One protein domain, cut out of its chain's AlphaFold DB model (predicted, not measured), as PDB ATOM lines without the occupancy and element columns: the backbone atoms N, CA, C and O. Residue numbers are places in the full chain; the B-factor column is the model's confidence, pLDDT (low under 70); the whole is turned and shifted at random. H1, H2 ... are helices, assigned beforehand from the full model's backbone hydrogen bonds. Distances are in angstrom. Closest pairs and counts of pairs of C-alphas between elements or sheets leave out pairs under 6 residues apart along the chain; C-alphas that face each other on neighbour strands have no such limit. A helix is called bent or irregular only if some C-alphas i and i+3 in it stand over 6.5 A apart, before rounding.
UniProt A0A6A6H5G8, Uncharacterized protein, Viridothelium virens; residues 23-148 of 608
ATOM      1  N   ARG A  23     184.265 120.446 277.596       89.00
ATOM      2  CA  ARG A  23     184.385 120.293 276.135       89.00
ATOM      3  C   ARG A  23     183.224 119.479 275.548       89.00
ATOM      4  O   ARG A  23     182.741 119.819 274.474       89.00
ATOM      5  N   ARG A  24     182.745 118.446 276.255       90.44
ATOM      6  CA  ARG A  24     181.571 117.645 275.864       90.44
ATOM      7  C   ARG A  24     180.299 118.491 275.849       90.44
ATOM      8  O   ARG A  24     179.596 118.462 274.849       90.44
ATOM      9  N   ARG A  25     180.053 119.286 276.898       88.94
ATOM     10  CA  ARG A  25     178.947 120.256 276.953       88.94
ATOM     11  C   ARG A  25     179.066 121.267 275.819       88.94
ATOM     12  O   ARG A  25     178.187 121.287 274.983       88.94
ATOM     13  N   GLN A  26     180.212 121.931 275.644       91.00
ATOM     14  CA  GLN A  26     180.417 122.865 274.522       91.00
ATOM     15  C   GLN A  26     180.198 122.262 273.118       91.00
ATOM     16  O   GLN A  26     179.889 123.004 272.191       91.00
ATOM     17  N   LEU A  27     180.380 120.950 272.926       91.88
ATOM     18  CA  LEU A  27     180.039 120.263 271.672       91.88
ATOM     19  C   LEU A  27     178.550 119.897 271.589       91.88
ATOM     20  O   LEU A  27     177.966 119.996 270.514       91.88
ATOM     21  N   GLN A  28     177.934 119.512 272.706       94.00
ATOM     22  CA  GLN A  28     176.499 119.250 272.818       94.00
ATOM     23  C   GLN A  28     175.670 120.532 272.645       94.00
ATOM     24  O   GLN A  28     174.689 120.511 271.912       94.00
ATOM     25  N   ASP A  29     176.101 121.641 273.247       92.81
ATOM     26  CA  ASP A  29     175.515 122.976 273.117       92.81
ATOM     27  C   ASP A  29     175.585 123.430 271.646       92.81
ATOM     28  O   ASP A  29     174.572 123.781 271.056       92.81
ATOM     29  N   LYS A  30     176.753 123.287 270.996       94.19
ATOM     30  CA  LYS A  30     176.913 123.569 269.555       94.19
ATOM     31  C   LYS A  30     176.047 122.685 268.658       94.19
ATOM     32  O   LYS A  30     175.517 123.177 267.668       94.19
ATOM     33  N   LEU A  31     175.906 121.394 268.967       93.38
ATOM     34  CA  LEU A  31     174.999 120.511 268.226       93.38
ATOM     35  C   LEU A  31     173.535 120.909 268.439       93.38
ATOM     36  O   LEU A  31     172.770 120.899 267.479       93.38
ATOM     37  N   ALA A  32     173.155 121.306 269.655       92.44
ATOM     38  CA  ALA A  32     171.825 121.824 269.945       92.44
ATOM     39  C   ALA A  32     171.553 123.130 269.182       92.44
ATOM     40  O   ALA A  32     170.495 123.237 268.573       92.44
ATOM     41  N   ASP A  33     172.508 124.063 269.121       91.62
ATOM     42  CA  ASP A  33     172.403 125.301 268.334       91.62
ATOM     43  C   ASP A  33     172.285 125.023 266.824       91.62
ATOM     44  O   ASP A  33     171.433 125.605 266.153       91.62
ATOM     45  N   ILE A  34     173.095 124.106 266.280       88.06
ATOM     46  CA  ILE A  34     173.035 123.710 264.863       88.06
ATOM     47  C   ILE A  34     171.679 123.071 264.537       88.06
ATOM     48  O   ILE A  34     171.043 123.460 263.561       88.06
ATOM     49  N   VAL A  35     171.190 122.146 265.370       89.44
ATOM     50  CA  VAL A  35     169.869 121.515 265.193       89.44
ATOM     51  C   VAL A  35     168.736 122.530 265.386       89.44
ATOM     52  O   VAL A  35     167.755 122.503 264.640       89.44
ATOM     53  N   ALA A  36     168.863 123.461 266.333       87.94
ATOM     54  CA  ALA A  36     167.891 124.524 266.574       87.94
ATOM     55  C   ALA A  36     167.869 125.575 265.457       87.94
ATOM     56  O   ALA A  36     166.840 126.208 265.262       87.94
ATOM     57  N   ASN A  37     168.963 125.787 264.724       86.31
ATOM     58  CA  ASN A  37     168.971 126.660 263.549       86.31
ATOM     59  C   ASN A  37     168.470 125.916 262.312       86.31
ATOM     60  O   ASN A  37     167.506 126.362 261.699       86.31
ATOM     61  N   PHE A  38     168.992 124.716 262.035       83.62
ATOM     62  CA  PHE A  38     168.500 123.886 260.935       83.62
ATOM     63  C   PHE A  38     166.988 123.647 261.022       83.62
ATOM     64  O   PHE A  38     166.310 123.735 260.010       83.62
ATOM     65  N   SER A  39     166.414 123.428 262.211       86.69
ATOM     66  CA  SER A  39     164.957 123.262 262.359       86.69
ATOM     67  C   SER A  39     164.123 124.538 262.145       86.69
ATOM     68  O   SER A  39     162.936 124.412 261.852       86.69
ATOM     69  N   LYS A  40     164.710 125.744 262.231       85.56
ATOM     70  CA  LYS A  40     164.053 127.015 261.850       85.56
ATOM     71  C   LYS A  40     164.148 127.257 260.343       85.56
ATOM     72  O   LYS A  40     163.173 127.649 259.708       85.56
ATOM     73  N   ASP A  41     165.326 127.010 259.774       84.88
ATOM     74  CA  ASP A  41     165.635 127.296 258.373       84.88
ATOM     75  C   ASP A  41     165.246 126.156 257.416       84.88
ATOM     76  O   ASP A  41     165.201 126.367 256.206       84.88
ATOM     77  N   ARG A  42     164.908 124.962 257.930       87.19
ATOM     78  CA  ARG A  42     164.599 123.727 257.180       87.19
ATOM     79  C   ARG A  42     163.722 123.946 255.946       87.19
ATOM     80  O   ARG A  42     164.011 123.438 254.866       87.19
ATOM     81  N   ASP A  43     162.648 124.711 256.106       88.81
ATOM     82  CA  ASP A  43     161.658 124.926 255.049       88.81
ATOM     83  C   ASP A  43     162.151 125.941 253.997       88.81
ATOM     84  O   ASP A  43     161.674 125.930 252.864       88.81
ATOM     85  N   HIS A  44     163.149 126.771 254.329       86.75
ATOM     86  CA  HIS A  44     163.900 127.576 253.362       86.75
ATOM     87  C   HIS A  44     164.913 126.715 252.595       86.75
ATOM     88  O   HIS A  44     164.978 126.839 251.374       86.75
ATOM     89  N   HIS A  45     165.630 125.808 253.273       87.38
ATOM     90  CA  HIS A  45     166.525 124.838 252.628       87.38
ATOM     91  C   HIS A  45     165.767 123.985 251.597       87.38
ATOM     92  O   HIS A  45     166.112 124.006 250.419       87.38
ATOM     93  N   TYR A  46     164.660 123.331 251.973       90.31
ATOM     94  CA  TYR A  46     163.883 122.530 251.015       90.31
ATOM     95  C   TYR A  46     163.307 123.352 249.850       90.31
ATOM     96  O   TYR A  46     163.267 122.863 248.724       90.31
ATOM     97  N   ARG A  47     162.901 124.611 250.072       90.19
ATOM     98  CA  ARG A  47     162.454 125.499 248.979       90.19
ATOM     99  C   ARG A  47     163.592 125.883 248.034       90.19
ATOM    100  O   ARG A  47     163.370 125.920 246.829       90.19
ATOM    101  N   ALA A  48     164.792 126.132 248.553       88.62
ATOM    102  CA  ALA A  48     165.981 126.379 247.740       88.62
ATOM    103  C   ALA A  48     166.375 125.150 246.908       88.62
ATOM    104  O   ALA A  48     166.605 125.279 245.709       88.62
ATOM    105  N   GLN A  49     166.370 123.961 247.512       89.94
ATOM    106  CA  GLN A  49     166.683 122.699 246.833       89.94
ATOM    107  C   GLN A  49     165.652 122.372 245.733       89.94
ATOM    108  O   GLN A  49     166.031 121.988 244.629       89.94
ATOM    109  N   LEU A  50     164.355 122.602 245.981       89.69
ATOM    110  CA  LEU A  50     163.310 122.479 244.954       89.69
ATOM    111  C   LEU A  50     163.464 123.512 243.826       89.69
ATOM    112  O   LEU A  50     163.270 123.164 242.666       89.69
ATOM    113  N   ASN A  51     163.848 124.754 244.142       89.88
ATOM    114  CA  ASN A  51     164.115 125.779 243.128       89.88
ATOM    115  C   ASN A  51     165.325 125.409 242.252       89.88
ATOM    116  O   ASN A  51     165.260 125.557 241.038       89.88
ATOM    117  N   ALA A  52     166.398 124.874 242.846       89.75
ATOM    118  CA  ALA A  52     167.562 124.374 242.110       89.75
ATOM    119  C   ALA A  52     167.169 123.253 241.133       89.75
ATOM    120  O   ALA A  52     167.424 123.361 239.938       89.75
ATOM    121  N   LEU A  53     166.439 122.236 241.609       91.25
ATOM    122  CA  LEU A  53     165.922 121.156 240.760       91.25
ATOM    123  C   LEU A  53     164.979 121.664 239.653       91.25
ATOM    124  O   LEU A  53     164.964 121.110 238.556       91.25
ATOM    125  N   GLN A  54     164.202 122.721 239.914       91.56
ATOM    126  CA  GLN A  54     163.344 123.348 238.909       91.56
ATOM    127  C   GLN A  54     164.151 124.116 237.848       91.56
ATOM    128  O   GLN A  54     163.773 124.077 236.676       91.56
ATOM    129  N   VAL A  55     165.255 124.777 238.213       90.88
ATOM    130  CA  VAL A  55     166.179 125.390 237.240       90.88
ATOM    131  C   VAL A  55     166.825 124.307 236.375       90.88
ATOM    132  O   VAL A  55     166.765 124.416 235.154       90.88
ATOM    133  N   ASP A  56     167.318 123.222 236.974       91.75
ATOM    134  CA  ASP A  56     167.938 122.101 236.250       91.75
ATOM    135  C   ASP A  56     166.967 121.442 235.261       91.75
ATOM    136  O   ASP A  56     167.315 121.229 234.102       91.75
ATOM    137  N   MET A  57     165.711 121.208 235.661       91.56
ATOM    138  CA  MET A  57     164.671 120.722 234.745       91.56
ATOM    139  C   MET A  57     164.416 121.686 233.576       91.56
ATOM    140  O   MET A  57     164.223 121.246 232.445       91.56
ATOM    141  N   ASN A  58     164.452 123.002 233.814       91.69
ATOM    142  CA  ASN A  58     164.310 124.000 232.748       91.69
ATOM    143  C   ASN A  58     165.549 124.097 231.841       91.69
ATOM    144  O   ASN A  58     165.386 124.444 230.674       91.69
ATOM    145  N   LEU A  59     166.752 123.793 232.339       90.19
ATOM    146  CA  LEU A  59     167.962 123.675 231.519       90.19
ATOM    147  C   LEU A  59     167.871 122.445 230.605       90.19
ATOM    148  O   LEU A  59     167.971 122.579 229.389       90.19
ATOM    149  N   ILE A  60     167.579 121.268 231.174       91.50
ATOM    150  CA  ILE A  60     167.474 119.996 230.437       91.50
ATOM    151  C   ILE A  60     166.393 120.068 229.344       91.50
ATOM    152  O   ILE A  60     166.625 119.632 228.224       91.50
ATOM    153  N   VAL A  61     165.231 120.670 229.623       91.12
ATOM    154  CA  VAL A  61     164.136 120.823 228.636       91.12
ATOM    155  C   VAL A  61     164.452 121.849 227.529       91.12
ATOM    156  O   VAL A  61     163.779 121.864 226.500       91.12
ATOM    157  N   ARG A  62     165.466 122.706 227.710       87.62
ATOM    158  CA  ARG A  62     165.932 123.677 226.698       87.62
ATOM    159  C   ARG A  62     167.166 123.211 225.922       87.62
ATOM    160  O   ARG A  62     167.521 123.863 224.944       87.62
ATOM    161  N   ALA A  63     167.815 122.134 226.354       87.69
ATOM    162  CA  ALA A  63     168.966 121.564 225.675       87.69
ATOM    163  C   ALA A  63     168.566 120.888 224.359       87.69
ATOM    164  O   ALA A  63     167.653 120.061 224.332       87.69
ATOM    165  N   ASP A  64     169.299 121.181 223.287       84.62
ATOM    166  CA  ASP A  64     169.227 120.406 222.052       84.62
ATOM    167  C   ASP A  64     170.319 119.326 222.059       84.62
ATOM    168  O   ASP A  64     171.480 119.578 221.744       84.62
ATOM    169  N   ALA A  65     169.937 118.109 222.449       80.94
ATOM    170  CA  ALA A  65     170.833 116.953 222.507       80.94
ATOM    171  C   ALA A  65     171.150 116.336 221.123       80.94
ATOM    172  O   ALA A  65     171.886 115.346 221.044       80.94
ATOM    173  N   TYR A  66     170.582 116.882 220.038       81.38
ATOM    174  CA  TYR A  66     170.706 116.356 218.675       81.38
ATOM    175  C   TYR A  66     171.641 117.171 217.771       81.38
ATOM    176  O   TYR A  66     171.806 116.813 216.607       81.38
ATOM    177  N   VAL A  67     172.271 118.231 218.284       85.25
ATOM    178  CA  VAL A  67     173.305 118.977 217.552       85.25
ATOM    179  C   VAL A  67     174.554 118.104 217.380       85.25
ATOM    180  O   VAL A  67     175.018 117.494 218.342       85.25
ATOM    181  N   ASP A  68     175.141 118.092 216.178       75.06
ATOM    182  CA  ASP A  68     176.419 117.423 215.859       75.06
ATOM    183  C   ASP A  68     177.638 118.192 216.427       75.06
ATOM    184  O   ASP A  68     178.638 118.444 215.754       75.06
ATOM    185  N   THR A  69     177.530 118.687 217.656       84.62
ATOM    186  CA  THR A  69     178.561 119.448 218.369       84.62
ATOM    187  C   THR A  69     178.417 119.120 219.852       84.62
ATOM    188  O   THR A  69     177.291 119.192 220.352       84.62
ATOM    189  N   PRO A  70     179.509 118.764 220.558       84.88
ATOM    190  CA  PRO A  70     179.440 118.489 221.985       84.88
ATOM    191  C   PRO A  70     178.918 119.718 222.729       84.88
ATOM    192  O   PRO A  70     179.284 120.856 222.425       84.88
ATOM    193  N   MET A  71     178.042 119.474 223.693       85.56
ATOM    194  CA  MET A  71     177.438 120.501 224.529       85.56
ATOM    195  C   MET A  71     178.438 121.037 225.564       85.56
ATOM    196  O   MET A  71     179.300 120.300 226.043       85.56
ATOM    197  N   ASP A  72     178.290 122.304 225.960       85.00
ATOM    198  CA  ASP A  72     179.188 122.960 226.919       85.00
ATOM    199  C   ASP A  72     179.076 122.355 228.339       85.00
ATOM    200  O   ASP A  72     178.172 122.691 229.106       85.00
ATOM    201  N   ASP A  73     180.034 121.500 228.708       83.50
ATOM    202  CA  ASP A  73     180.205 120.911 230.055       83.50
ATOM    203  C   ASP A  73     180.794 121.892 231.100       83.50
ATOM    204  O   ASP A  73     180.974 121.549 232.276       83.50
ATOM    205  N   ASP A  74     181.139 123.109 230.670       89.38
ATOM    206  CA  ASP A  74     181.954 124.064 231.420       89.38
ATOM    207  C   ASP A  74     181.205 124.605 232.664       89.38
ATOM    208  O   ASP A  74     180.133 125.208 232.545       89.38
ATOM    209  N   PRO A  75     181.744 124.480 233.895       83.81
ATOM    210  CA  PRO A  75     181.015 124.868 235.106       83.81
ATOM    211  C   PRO A  75     180.702 126.372 235.162       83.81
ATOM    212  O   PRO A  75     179.756 126.787 235.833       83.81
ATOM    213  N   ASN A  76     181.470 127.197 234.443       86.50
ATOM    214  CA  ASN A  76     181.244 128.638 234.348       86.50
ATOM    215  C   ASN A  76     180.048 128.982 233.447       86.50
ATOM    216  O   ASN A  76     179.226 129.808 233.846       86.50
ATOM    217  N   THR A  77     179.909 128.336 232.281       86.94
ATOM    218  CA  THR A  77     178.783 128.573 231.360       86.94
ATOM    219  C   THR A  77     177.487 128.032 231.958       86.94
ATOM    220  O   THR A  77     176.478 128.735 231.971       86.94
ATOM    221  N   ILE A  78     177.530 126.856 232.596       86.25
ATOM    222  CA  ILE A  78     176.412 126.309 233.380       86.25
ATOM    223  C   ILE A  78     175.995 127.294 234.484       86.25
ATOM    224  O   ILE A  78     174.811 127.605 234.628       86.25
ATOM    225  N   ALA A  79     176.952 127.867 235.223       86.19
ATOM    226  CA  ALA A  79     176.667 128.878 236.238       86.19
ATOM    227  C   ALA A  79     176.161 130.218 235.667       86.19
ATOM    228  O   ALA A  79     175.649 131.036 236.429       86.19
ATOM    229  N   GLU A  80     176.306 130.502 234.373       88.12
ATOM    230  CA  GLU A  80     175.681 131.654 233.702       88.12
ATOM    231  C   GLU A  80     174.264 131.324 233.226       88.12
ATOM    232  O   GLU A  80     173.333 132.046 233.581       88.12
ATOM    233  N   LEU A  81     174.056 130.165 232.598       86.44
ATOM    234  CA  LEU A  81     172.729 129.654 232.235       86.44
ATOM    235  C   LEU A  81     171.790 129.540 233.458       86.44
ATOM    236  O   LEU A  81     170.609 129.891 233.379       86.44
ATOM    237  N   VAL A  82     172.316 129.128 234.620       86.44
ATOM    238  CA  VAL A  82     171.587 129.136 235.903       86.44
ATOM    239  C   VAL A  82     171.179 130.556 236.323       86.44
ATOM    240  O   VAL A  82     170.046 130.747 236.770       86.44
ATOM    241  N   LYS A  83     172.050 131.568 236.177       85.81
ATOM    242  CA  LYS A  83     171.724 132.970 236.518       85.81
ATOM    243  C   LYS A  83     170.630 133.514 235.600       85.81
ATOM    244  O   LYS A  83     169.679 134.112 236.104       85.81
ATOM    245  N   ASP A  84     170.737 133.253 234.299       86.25
ATOM    246  CA  ASP A  84     169.797 133.723 233.277       86.25
ATOM    247  C   ASP A  84     168.397 133.126 233.462       86.25
ATOM    248  O   ASP A  84     167.403 133.853 233.418       86.25
ATOM    249  N   ILE A  85     168.293 131.822 233.754       84.44
ATOM    250  CA  ILE A  85     167.003 131.180 234.057       84.44
ATOM    251  C   ILE A  85     166.444 131.633 235.412       84.44
ATOM    252  O   ILE A  85     165.231 131.798 235.548       84.44
ATOM    253  N   THR A  86     167.303 131.882 236.405       83.75
ATOM    254  CA  THR A  86     166.870 132.373 237.725       83.75
ATOM    255  C   THR A  86     166.461 133.854 237.692       83.75
ATOM    256  O   THR A  86     165.738 134.308 238.578       83.75
ATOM    257  N   GLY A  87     166.910 134.637 236.704       78.00
ATOM    258  CA  GLY A  87     166.524 136.043 236.517       78.00
ATOM    259  C   GLY A  87     166.845 136.956 237.711       78.00
ATOM    260  O   GLY A  87     166.154 137.946 237.938       78.00
ATOM    261  N   GLY A  88     167.839 136.594 238.531       69.00
ATOM    262  CA  GLY A  88     168.154 137.273 239.796       69.00
ATOM    263  C   GLY A  88     167.246 136.916 240.988       69.00
ATOM    264  O   GLY A  88     167.481 137.406 242.092       69.00
ATOM    265  N   SER A  89     166.259 136.030 240.820       73.75
ATOM    266  CA  SER A  89     165.323 135.578 241.864       73.75
ATOM    267  C   SER A  89     165.927 134.530 242.824       73.75
ATOM    268  O   SER A  89     165.382 133.436 243.003       73.75
ATOM    269  N   LEU A  90     167.066 134.844 243.446       78.12
ATOM    270  CA  LEU A  90     167.767 133.941 244.367       78.12
ATOM    271  C   LEU A  90     167.173 133.976 245.802       78.12
ATOM    272  O   LEU A  90     166.563 134.977 246.194       78.12
ATOM    273  N   PRO A  91     167.352 132.916 246.623       78.06
ATOM    274  CA  PRO A  91     166.858 132.888 248.003       78.06
ATOM    275  C   PRO A  91     167.463 134.000 248.877       78.06
ATOM    276  O   PRO A  91     168.679 134.139 248.960       78.06
ATOM    277  N   GLN A  92     166.623 134.758 249.595       76.81
ATOM    278  CA  GLN A  92     167.089 135.870 250.446       76.81
ATOM    279  C   GLN A  92     167.739 135.435 251.774       76.81
ATOM    280  O   GLN A  92     168.394 136.243 252.429       76.81
ATOM    281  N   ASN A  93     167.566 134.177 252.193       82.12
ATOM    282  CA  ASN A  93     168.233 133.629 253.374       82.12
ATOM    283  C   ASN A  93     169.611 133.071 252.957       82.12
ATOM    284  O   ASN A  93     169.639 132.169 252.117       82.12
ATOM    285  N   PRO A  94     170.741 133.548 253.522       79.50
ATOM    286  CA  PRO A  94     172.080 133.164 253.070       79.50
ATOM    287  C   PRO A  94     172.390 131.665 253.222       79.50
ATOM    288  O   PRO A  94     173.159 131.134 252.427       79.50
ATOM    289  N   ALA A  95     171.772 130.964 254.181       80.31
ATOM    290  CA  ALA A  95     171.936 129.514 254.313       80.31
ATOM    291  C   ALA A  95     171.234 128.757 253.168       80.31
ATOM    292  O   ALA A  95     171.805 127.855 252.562       80.31
ATOM    293  N   ALA A  96     170.023 129.187 252.805       82.50
ATOM    294  CA  ALA A  96     169.276 128.626 251.679       82.50
ATOM    295  C   ALA A  96     169.876 129.029 250.314       82.50
ATOM    296  O   ALA A  96     169.780 128.281 249.346       82.50
ATOM    297  N   LEU A  97     170.527 130.194 250.232       84.12
ATOM    298  CA  LEU A  97     171.299 130.627 249.065       84.12
ATOM    299  C   LEU A  97     172.493 129.696 248.800       84.12
ATOM    300  O   LEU A  97     172.743 129.348 247.648       84.12
ATOM    301  N   GLN A  98     173.201 129.274 249.853       85.88
ATOM    302  CA  GLN A  98     174.312 128.329 249.737       85.88
ATOM    303  C   GLN A  98     173.836 126.965 249.215       85.88
ATOM    304  O   GLN A  98     174.426 126.453 248.269       85.88
ATOM    305  N   ASP A  99     172.748 126.415 249.765       85.06
ATOM    306  CA  ASP A  99     172.136 125.171 249.272       85.06
ATOM    307  C   ASP A  99     171.695 125.270 247.804       85.06
ATOM    308  O   ASP A  99     171.931 124.347 247.027       85.06
ATOM    309  N   PHE A 100     171.074 126.391 247.411       87.50
ATOM    310  CA  PHE A 100     170.663 126.623 246.024       87.50
ATOM    311  C   PHE A 100     171.866 126.594 245.075       87.50
ATOM    312  O   PHE A 100     171.849 125.850 244.098       87.50
ATOM    313  N   LEU A 101     172.927 127.347 245.382       85.12
ATOM    314  CA  LEU A 101     174.133 127.417 244.548       85.12
ATOM    315  C   LEU A 101     174.973 126.128 244.569       85.12
ATOM    316  O   LEU A 101     175.751 125.905 243.649       85.12
ATOM    317  N   ALA A 102     174.826 125.280 245.593       86.00
ATOM    318  CA  ALA A 102     175.499 123.984 245.680       86.00
ATOM    319  C   ALA A 102     174.769 122.850 244.929       86.00
ATOM    320  O   ALA A 102     175.351 121.782 244.736       86.00
ATOM    321  N   MET A 103     173.505 123.054 244.536       86.06
ATOM    322  CA  MET A 103     172.709 122.066 243.795       86.06
ATOM    323  C   MET A 103     172.339 122.503 242.375       86.06
ATOM    324  O   MET A 103     172.273 121.644 241.499       86.06
ATOM    325  N   ALA A 104     172.096 123.793 242.132       86.75
ATOM    326  CA  ALA A 104     171.711 124.296 240.816       86.75
ATOM    327  C   ALA A 104     172.856 124.142 239.803       86.75
ATOM    328  O   ALA A 104     174.019 124.408 240.108       86.75
ATOM    329  N   GLY A 105     172.514 123.716 238.593       85.88
ATOM    330  CA  GLY A 105     173.442 123.366 237.524       85.88
ATOM    331  C   GLY A 105     173.956 121.926 237.592       85.88
ATOM    332  O   GLY A 105     174.379 121.409 236.562       85.88
ATOM    333  N   ARG A 106     173.896 121.236 238.742       90.19
ATOM    334  CA  ARG A 106     174.511 119.903 238.879       90.19
ATOM    335  C   ARG A 106     173.738 118.810 238.138       90.19
ATOM    336  O   ARG A 106     174.356 117.991 237.468       90.19
ATOM    337  N   GLY A 107     172.410 118.787 238.231       89.44
ATOM    338  CA  GLY A 107     171.584 117.830 237.490       89.44
ATOM    339  C   GLY A 107     171.625 118.072 235.979       89.44
ATOM    340  O   GLY A 107     171.495 117.129 235.204       89.44
ATOM    341  N   TYR A 108     171.869 119.319 235.565       91.75
ATOM    342  CA  TYR A 108     172.163 119.652 234.173       91.75
ATOM    343  C   TYR A 108     173.556 119.164 233.750       91.75
ATOM    344  O   TYR A 108     173.664 118.499 232.729       91.75
ATOM    345  N   GLN A 109     174.602 119.405 234.548       91.69
ATOM    346  CA  GLN A 109     175.960 118.923 234.266       91.69
ATOM    347  C   GLN A 109     176.014 117.390 234.150       91.69
ATOM    348  O   GLN A 109     176.531 116.866 233.166       91.69
ATOM    349  N   ASP A 110     175.405 116.667 235.098       92.88
ATOM    350  CA  ASP A 110     175.302 115.203 235.049       92.88
ATOM    351  C   ASP A 110     174.574 114.733 233.757       92.88
ATOM    352  O   ASP A 110     174.863 113.648 233.252       92.88
ATOM    353  N   PHE A 111     173.642 115.525 233.200       92.56
ATOM    354  CA  PHE A 111     172.951 115.250 231.926       92.56
ATOM    355  C   PHE A 111     173.815 115.569 230.693       92.56
ATOM    356  O   PHE A 111     173.884 114.742 229.784       92.56
ATOM    357  N   VAL A 112     174.500 116.718 230.663       92.88
ATOM    358  CA  VAL A 112     175.373 117.127 229.546       92.88
ATOM    359  C   VAL A 112     176.481 116.094 229.324       92.88
ATOM    360  O   VAL A 112     176.633 115.600 228.207       92.88
ATOM    361  N   GLN A 113     177.136 115.634 230.395       93.00
ATOM    362  CA  GLN A 113     178.140 114.562 230.329       93.00
ATOM    363  C   GLN A 113     177.582 113.251 229.752       93.00
ATOM    364  O   GLN A 113     178.285 112.534 229.040       93.00
ATOM    365  N   GLN A 114     176.317 112.915 230.035       93.44
ATOM    366  CA  GLN A 114     175.665 111.725 229.475       93.44
ATOM    367  C   GLN A 114     175.355 111.885 227.979       93.44
ATOM    368  O   GLN A 114     175.536 110.926 227.228       93.44
ATOM    369  N   VAL A 115     174.936 113.076 227.535       93.56
ATOM    370  CA  VAL A 115     174.730 113.386 226.109       93.56
ATOM    371  C   VAL A 115     176.062 113.353 225.359       93.56
ATOM    372  O   VAL A 115     176.181 112.611 224.386       93.56
ATOM    373  N   ASN A 116     177.078 114.066 225.849       92.88
ATOM    374  CA  ASN A 116     178.408 114.121 225.241       92.88
ATOM    375  C   ASN A 116     179.044 112.727 225.141       92.88
ATOM    376  O   ASN A 116     179.530 112.349 224.079       92.88
ATOM    377  N   LYS A 117     178.936 111.898 226.186       94.19
ATOM    378  CA  LYS A 117     179.397 110.501 226.150       94.19
ATOM    379  C   LYS A 117     178.619 109.626 225.154       94.19
ATOM    380  O   LYS A 117     179.196 108.731 224.540       94.19
ATOM    381  N   ALA A 118     177.317 109.857 224.984       92.81
ATOM    382  CA  ALA A 118     176.506 109.138 223.998       92.81
ATOM    383  C   ALA A 118     176.788 109.590 222.550       92.81
ATOM    384  O   ALA A 118     176.625 108.798 221.621       92.81
ATOM    385  N   GLN A 119     177.225 110.839 222.350       91.44
ATOM    386  CA  GLN A 119     177.760 111.326 221.077       91.44
ATOM    387  C   GLN A 119     179.152 110.726 220.806       91.44
ATOM    388  O   GLN A 119     179.338 110.092 219.773       91.44
ATOM    389  N   GLU A 120     180.081 110.789 221.768       93.06
ATOM    390  CA  GLU A 120     181.418 110.180 221.671       93.06
ATOM    391  C   GLU A 120     181.343 108.682 221.328       93.06
ATOM    392  O   GLU A 120     182.026 108.217 220.414       93.06
ATOM    393  N   GLN A 121     180.471 107.923 222.004       94.50
ATOM    394  CA  GLN A 121     180.276 106.502 221.708       94.50
ATOM    395  C   GLN A 121     179.757 106.277 220.278       94.50
ATOM    396  O   GLN A 121     180.268 105.405 219.574       94.50
ATOM    397  N   ARG A 122     178.772 107.068 219.829       92.31
ATOM    398  CA  ARG A 122     178.228 106.999 218.463       92.31
ATOM    399  C   ARG A 122     179.319 107.250 217.423       92.31
ATOM    400  O   ARG A 122     179.411 106.509 216.447       92.31
ATOM    401  N   ASP A 123     180.151 108.261 217.638       93.19
ATOM    402  CA  ASP A 123     181.179 108.667 216.684       93.19
ATOM    403  C   ASP A 123     182.368 107.695 216.682       93.19
ATOM    404  O   ASP A 123     182.934 107.407 215.622       93.19
ATOM    405  N   ALA A 124     182.689 107.089 217.831       95.81
ATOM    406  CA  ALA A 124     183.616 105.965 217.927       95.81
ATOM    407  C   ALA A 124     183.100 104.730 217.164       95.81
ATOM    408  O   ALA A 124     183.840 104.159 216.358       95.81
ATOM    409  N   ASP A 125     181.830 104.352 217.343       96.69
ATOM    410  CA  ASP A 125     181.205 103.227 216.633       96.69
ATOM    411  C   ASP A 125     181.129 103.481 215.114       96.69
ATOM    412  O   ASP A 125     181.487 102.607 214.318       96.69
ATOM    413  N   LEU A 126     180.762 104.695 214.683       95.38
ATOM    414  CA  LEU A 126     180.786 105.107 213.272       95.38
ATOM    415  C   LEU A 126     182.204 105.067 212.685       95.38
ATOM    416  O   LEU A 126     182.395 104.583 211.566       95.38
ATOM    417  N   THR A 127     183.209 105.510 213.445       96.25
ATOM    418  CA  THR A 127     184.623 105.464 213.040       96.25
ATOM    419  C   THR A 127     185.126 104.022 212.928       96.25
ATOM    420  O   THR A 127     185.803 103.678 211.957       96.25
ATOM    421  N   MET A 128     184.760 103.137 213.861       96.69
ATOM    422  CA  MET A 128     185.069 101.704 213.774       96.69
ATOM    423  C   MET A 128     184.391 101.040 212.570       96.69
ATOM    424  O   MET A 128     185.038 100.270 211.857       96.69
ATOM    425  N   LEU A 129     183.122 101.357 212.297       97.38
ATOM    426  CA  LEU A 129     182.399 100.856 211.124       97.38
ATOM    427  C   LEU A 129     183.035 101.336 209.814       97.38
ATOM    428  O   LEU A 129     183.199 100.531 208.896       97.38
ATOM    429  N   TRP A 130     183.445 102.606 209.729       97.75
ATOM    430  CA  TRP A 130     184.139 103.153 208.560       97.75
ATOM    431  C   TRP A 130     185.495 102.470 208.329       97.75
ATOM    432  O   TRP A 130     185.742 101.967 207.232       97.75
ATOM    433  N   ASN A 131     186.320 102.349 209.375       97.88
ATOM    434  CA  ASN A 131     187.604 101.641 209.314       97.88
ATOM    435  C   ASN A 131     187.424 100.176 208.883       97.88
ATOM    436  O   ASN A 131     188.125  99.705 207.990       97.88
ATOM    437  N   ARG A 132     186.435  99.464 209.445       98.00
ATOM    438  CA  ARG A 132     186.116  98.077 209.065       98.00
ATOM    439  C   ARG A 132     185.662  97.970 207.609       98.00
ATOM    440  O   ARG A 132     186.056  97.026 206.927       98.00
ATOM    441  N   ARG A 133     184.866  98.929 207.115       98.06
ATOM    442  CA  ARG A 133     184.439  98.995 205.707       98.06
ATOM    443  C   ARG A 133     185.646  99.145 204.779       98.06
ATOM    444  O   ARG A 133     185.760  98.385 203.822       98.06
ATOM    445  N   GLN A 134     186.559 100.057 205.112       97.88
ATOM    446  CA  GLN A 134     187.795 100.291 204.365       97.88
ATOM    447  C   GLN A 134     188.686  99.037 204.342       97.88
ATOM    448  O   GLN A 134     189.083  98.597 203.268       97.88
ATOM    449  N   THR A 135     188.907  98.379 205.489       97.81
ATOM    450  CA  THR A 135     189.670  97.116 205.556       97.81
ATOM    451  C   THR A 135     189.080  96.022 204.657       97.81
ATOM    452  O   THR A 135     189.828  95.315 203.986       97.81
ATOM    453  N   ILE A 136     187.748  95.888 204.610       98.00
ATOM    454  CA  ILE A 136     187.063  94.895 203.763       98.00
ATOM    455  C   ILE A 136     187.169  95.259 202.272       98.00
ATOM    456  O   ILE A 136     187.351  94.370 201.437       98.00
ATOM    457  N   GLU A 137     187.083  96.545 201.920       97.75
ATOM    458  CA  GLU A 137     187.315  97.026 200.551       97.75
ATOM    459  C   GLU A 137     188.751  96.722 200.097       97.75
ATOM    460  O   GLU A 137     188.947  96.141 199.026       97.75
ATOM    461  N   ASP A 138     189.747  97.005 200.937       97.94
ATOM    462  CA  ASP A 138     191.157  96.743 200.643       97.94
ATOM    463  C   ASP A 138     191.475  95.237 200.555       97.94
ATOM    464  O   ASP A 138     192.196  94.815 199.645       97.94
ATOM    465  N   GLU A 139     190.881  94.388 201.405       97.06
ATOM    466  CA  GLU A 139     190.992  92.925 201.292       97.06
ATOM    467  C   GLU A 139     190.348  92.405 199.990       97.06
ATOM    468  O   GLU A 139     190.930  91.579 199.274       97.06
ATOM    469  N   ALA A 140     189.166  92.912 199.627       97.19
ATOM    470  CA  ALA A 140     188.494  92.554 198.380       97.19
ATOM    471  C   ALA A 140     189.311  92.987 197.148       97.19
ATOM    472  O   ALA A 140     189.435  92.229 196.178       97.19
ATOM    473  N   HIS A 141     189.932  94.171 197.189       97.88
ATOM    474  CA  HIS A 141     190.840  94.642 196.146       97.88
ATOM    475  C   HIS A 141     192.116  93.793 196.065       97.88
ATOM    476  O   HIS A 141     192.467  93.338 194.969       97.88
ATOM    477  N   TYR A 142     192.768  93.508 197.197       97.75
ATOM    478  CA  TYR A 142     193.973  92.680 197.261       97.75
ATOM    479  C   TYR A 142     193.716  91.259 196.749       97.75
ATOM    480  O   TYR A 142     194.408  90.790 195.843       97.75
ATOM    481  N   THR A 143     192.683  90.579 197.254       96.38
ATOM    482  CA  THR A 143     192.357  89.202 196.846       96.38
ATOM    483  C   THR A 143     191.928  89.115 195.378       96.38
ATOM    484  O   THR A 143     192.274  88.148 194.696       96.38
ATOM    485  N   SER A 144     191.231  90.130 194.852       96.69
ATOM    486  CA  SER A 144     190.893  90.238 193.425       96.69
ATOM    487  C   SER A 144     192.141  90.446 192.559       96.69
ATOM    488  O   SER A 144     192.299  89.783 191.530       96.69
ATOM    489  N   HIS A 145     193.074  91.306 192.984       97.88
ATOM    490  CA  HIS A 145     194.349  91.507 192.296       97.88
ATOM    491  C   HIS A 145     195.220  90.240 192.320       97.88
ATOM    492  O   HIS A 145     195.695  89.806 191.270       97.88
ATOM    493  N   TYR A 146     195.359  89.599 193.482       97.75
ATOM    494  CA  TYR A 146     196.118  88.362 193.666       97.75
ATOM    495  C   TYR A 146     195.588  87.219 192.787       97.75
ATOM    496  O   TYR A 146     196.354  86.615 192.040       97.75
ATOM    497  N   LYS A 147     194.268  86.980 192.767       97.38
ATOM    498  CA  LYS A 147     193.650  85.955 191.901       97.38
ATOM    499  C   LYS A 147     193.884  86.236 190.409       97.38
ATOM    500  O   LYS A 147     194.142  85.312 189.642       97.38
ATOM    501  N   ARG A 148     193.855  87.509 189.987       97.62
ATOM    502  CA  ARG A 148     194.188  87.924 188.605       97.62
ATOM    503  C   ARG A 148     195.674  87.764 188.277       97.62
ATOM    504  O   ARG A 148     196.001  87.542 187.114       97.62
TER     505      ARG A 148
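This is residues 23 to 148 of the 608 residues of an uncharacterized protein of Viridothelium virens (UniProt A0A6A6H5G8). A small body of helices has a long helical arm at each end: in the body the arm H1b of the bent helix H1 and the start of the long helix H4 overlap near the end of H1b and run the same way at a shallow tilt of 28 degrees, with the short helices H2 and H3 packed on H1b. At one end of the body H1 bends, its arms H1a and H1b at 60 degrees, and residues 23 to 37 of H1a stick out; at the other end residues 121 to 148 of H4 stick out as a long straight arm, and without these two stretches the body spans 48 by 21 by 19 A. The loop of residues 61 to 74 folds back between H1 and H2. The printed part has 126 residues with four named helices, H1, H2, H3 and H4 along the chain, no named strand, and is all helix by class. It is extended, with a radius of gyration of the C-alphas of 26.1 A, and its C-alphas span 94 by 40 by 19 A.

H1, residues 23 to 60, was assigned as one helix by its hydrogen bonds but is bent: C-alphas 40 and 43 are 7.5 A apart. Its arms H1a, residues 23 to 40, and H1b, residues 43 to 60, stand at a steep tilt of 60 degrees. H1b touches H2, residues 75 to 86, with residues 55 to 59 alone, about perpendicular at 73 degrees; the closest C-alphas, of Val 55 and Ile 85, are 6.7 A apart. H1b touches H3, residues 94 to 103, at a shallow tilt of 32 degrees, only just short of steep, the same way, with the C-alphas of His 45 and Ala 96 closest at 4.8 A. H1b touches H4, residues 106 to 148, with residues 53 to 60 alone, at a shallow tilt of 28 degrees, the same way; the C-alphas of Asp 56 and Tyr 108 are closest at 5.3 A. The helix packing is only just mostly aligned, with 2 of these 3 pairs at a shallow tilt. H2 and H4 only just touch, only at their ends, with 3 pairs of C-alphas within 8 A, the closest those of Ile 78 and Gln 109 at 7.5 A. H3 and H4 meet only through their link, H2 and H3 are apart, and H1a is apart from H2, H3 and H4. Every O i to N i+4 pair is within hydrogen-bond range in H1b and H3; the counts are 13 of 14 in H1a, 7 of 8 in H2 and 38 of 39 in H4.

H1a begins at C-alpha 23, (184.385, 120.293, 276.135), and is 25.7 A long; H1b begins at C-alpha 43, (161.658, 124.926, 255.049), and is 25.8 A long. H2 measures 16.2 A and H3 14.5 A from first to last C-alpha. H4, the longest helix with 43 residues, measures 62.7 A and ends at C-alpha 148, (194.188, 87.924, 188.605).

The two C-alphas farthest apart, those of Arg 25 and Arg 148, are 95.3 A apart. Without the stretches that stand free, the body of 83 residues spans 48 by 21 by 19 A. The link from H1 to H2 is long, that from H2 to H3 short and that from H3 to H4 tight. The printed part has no cut; its mean pLDDT is 89.5, and residue 88 is under 70.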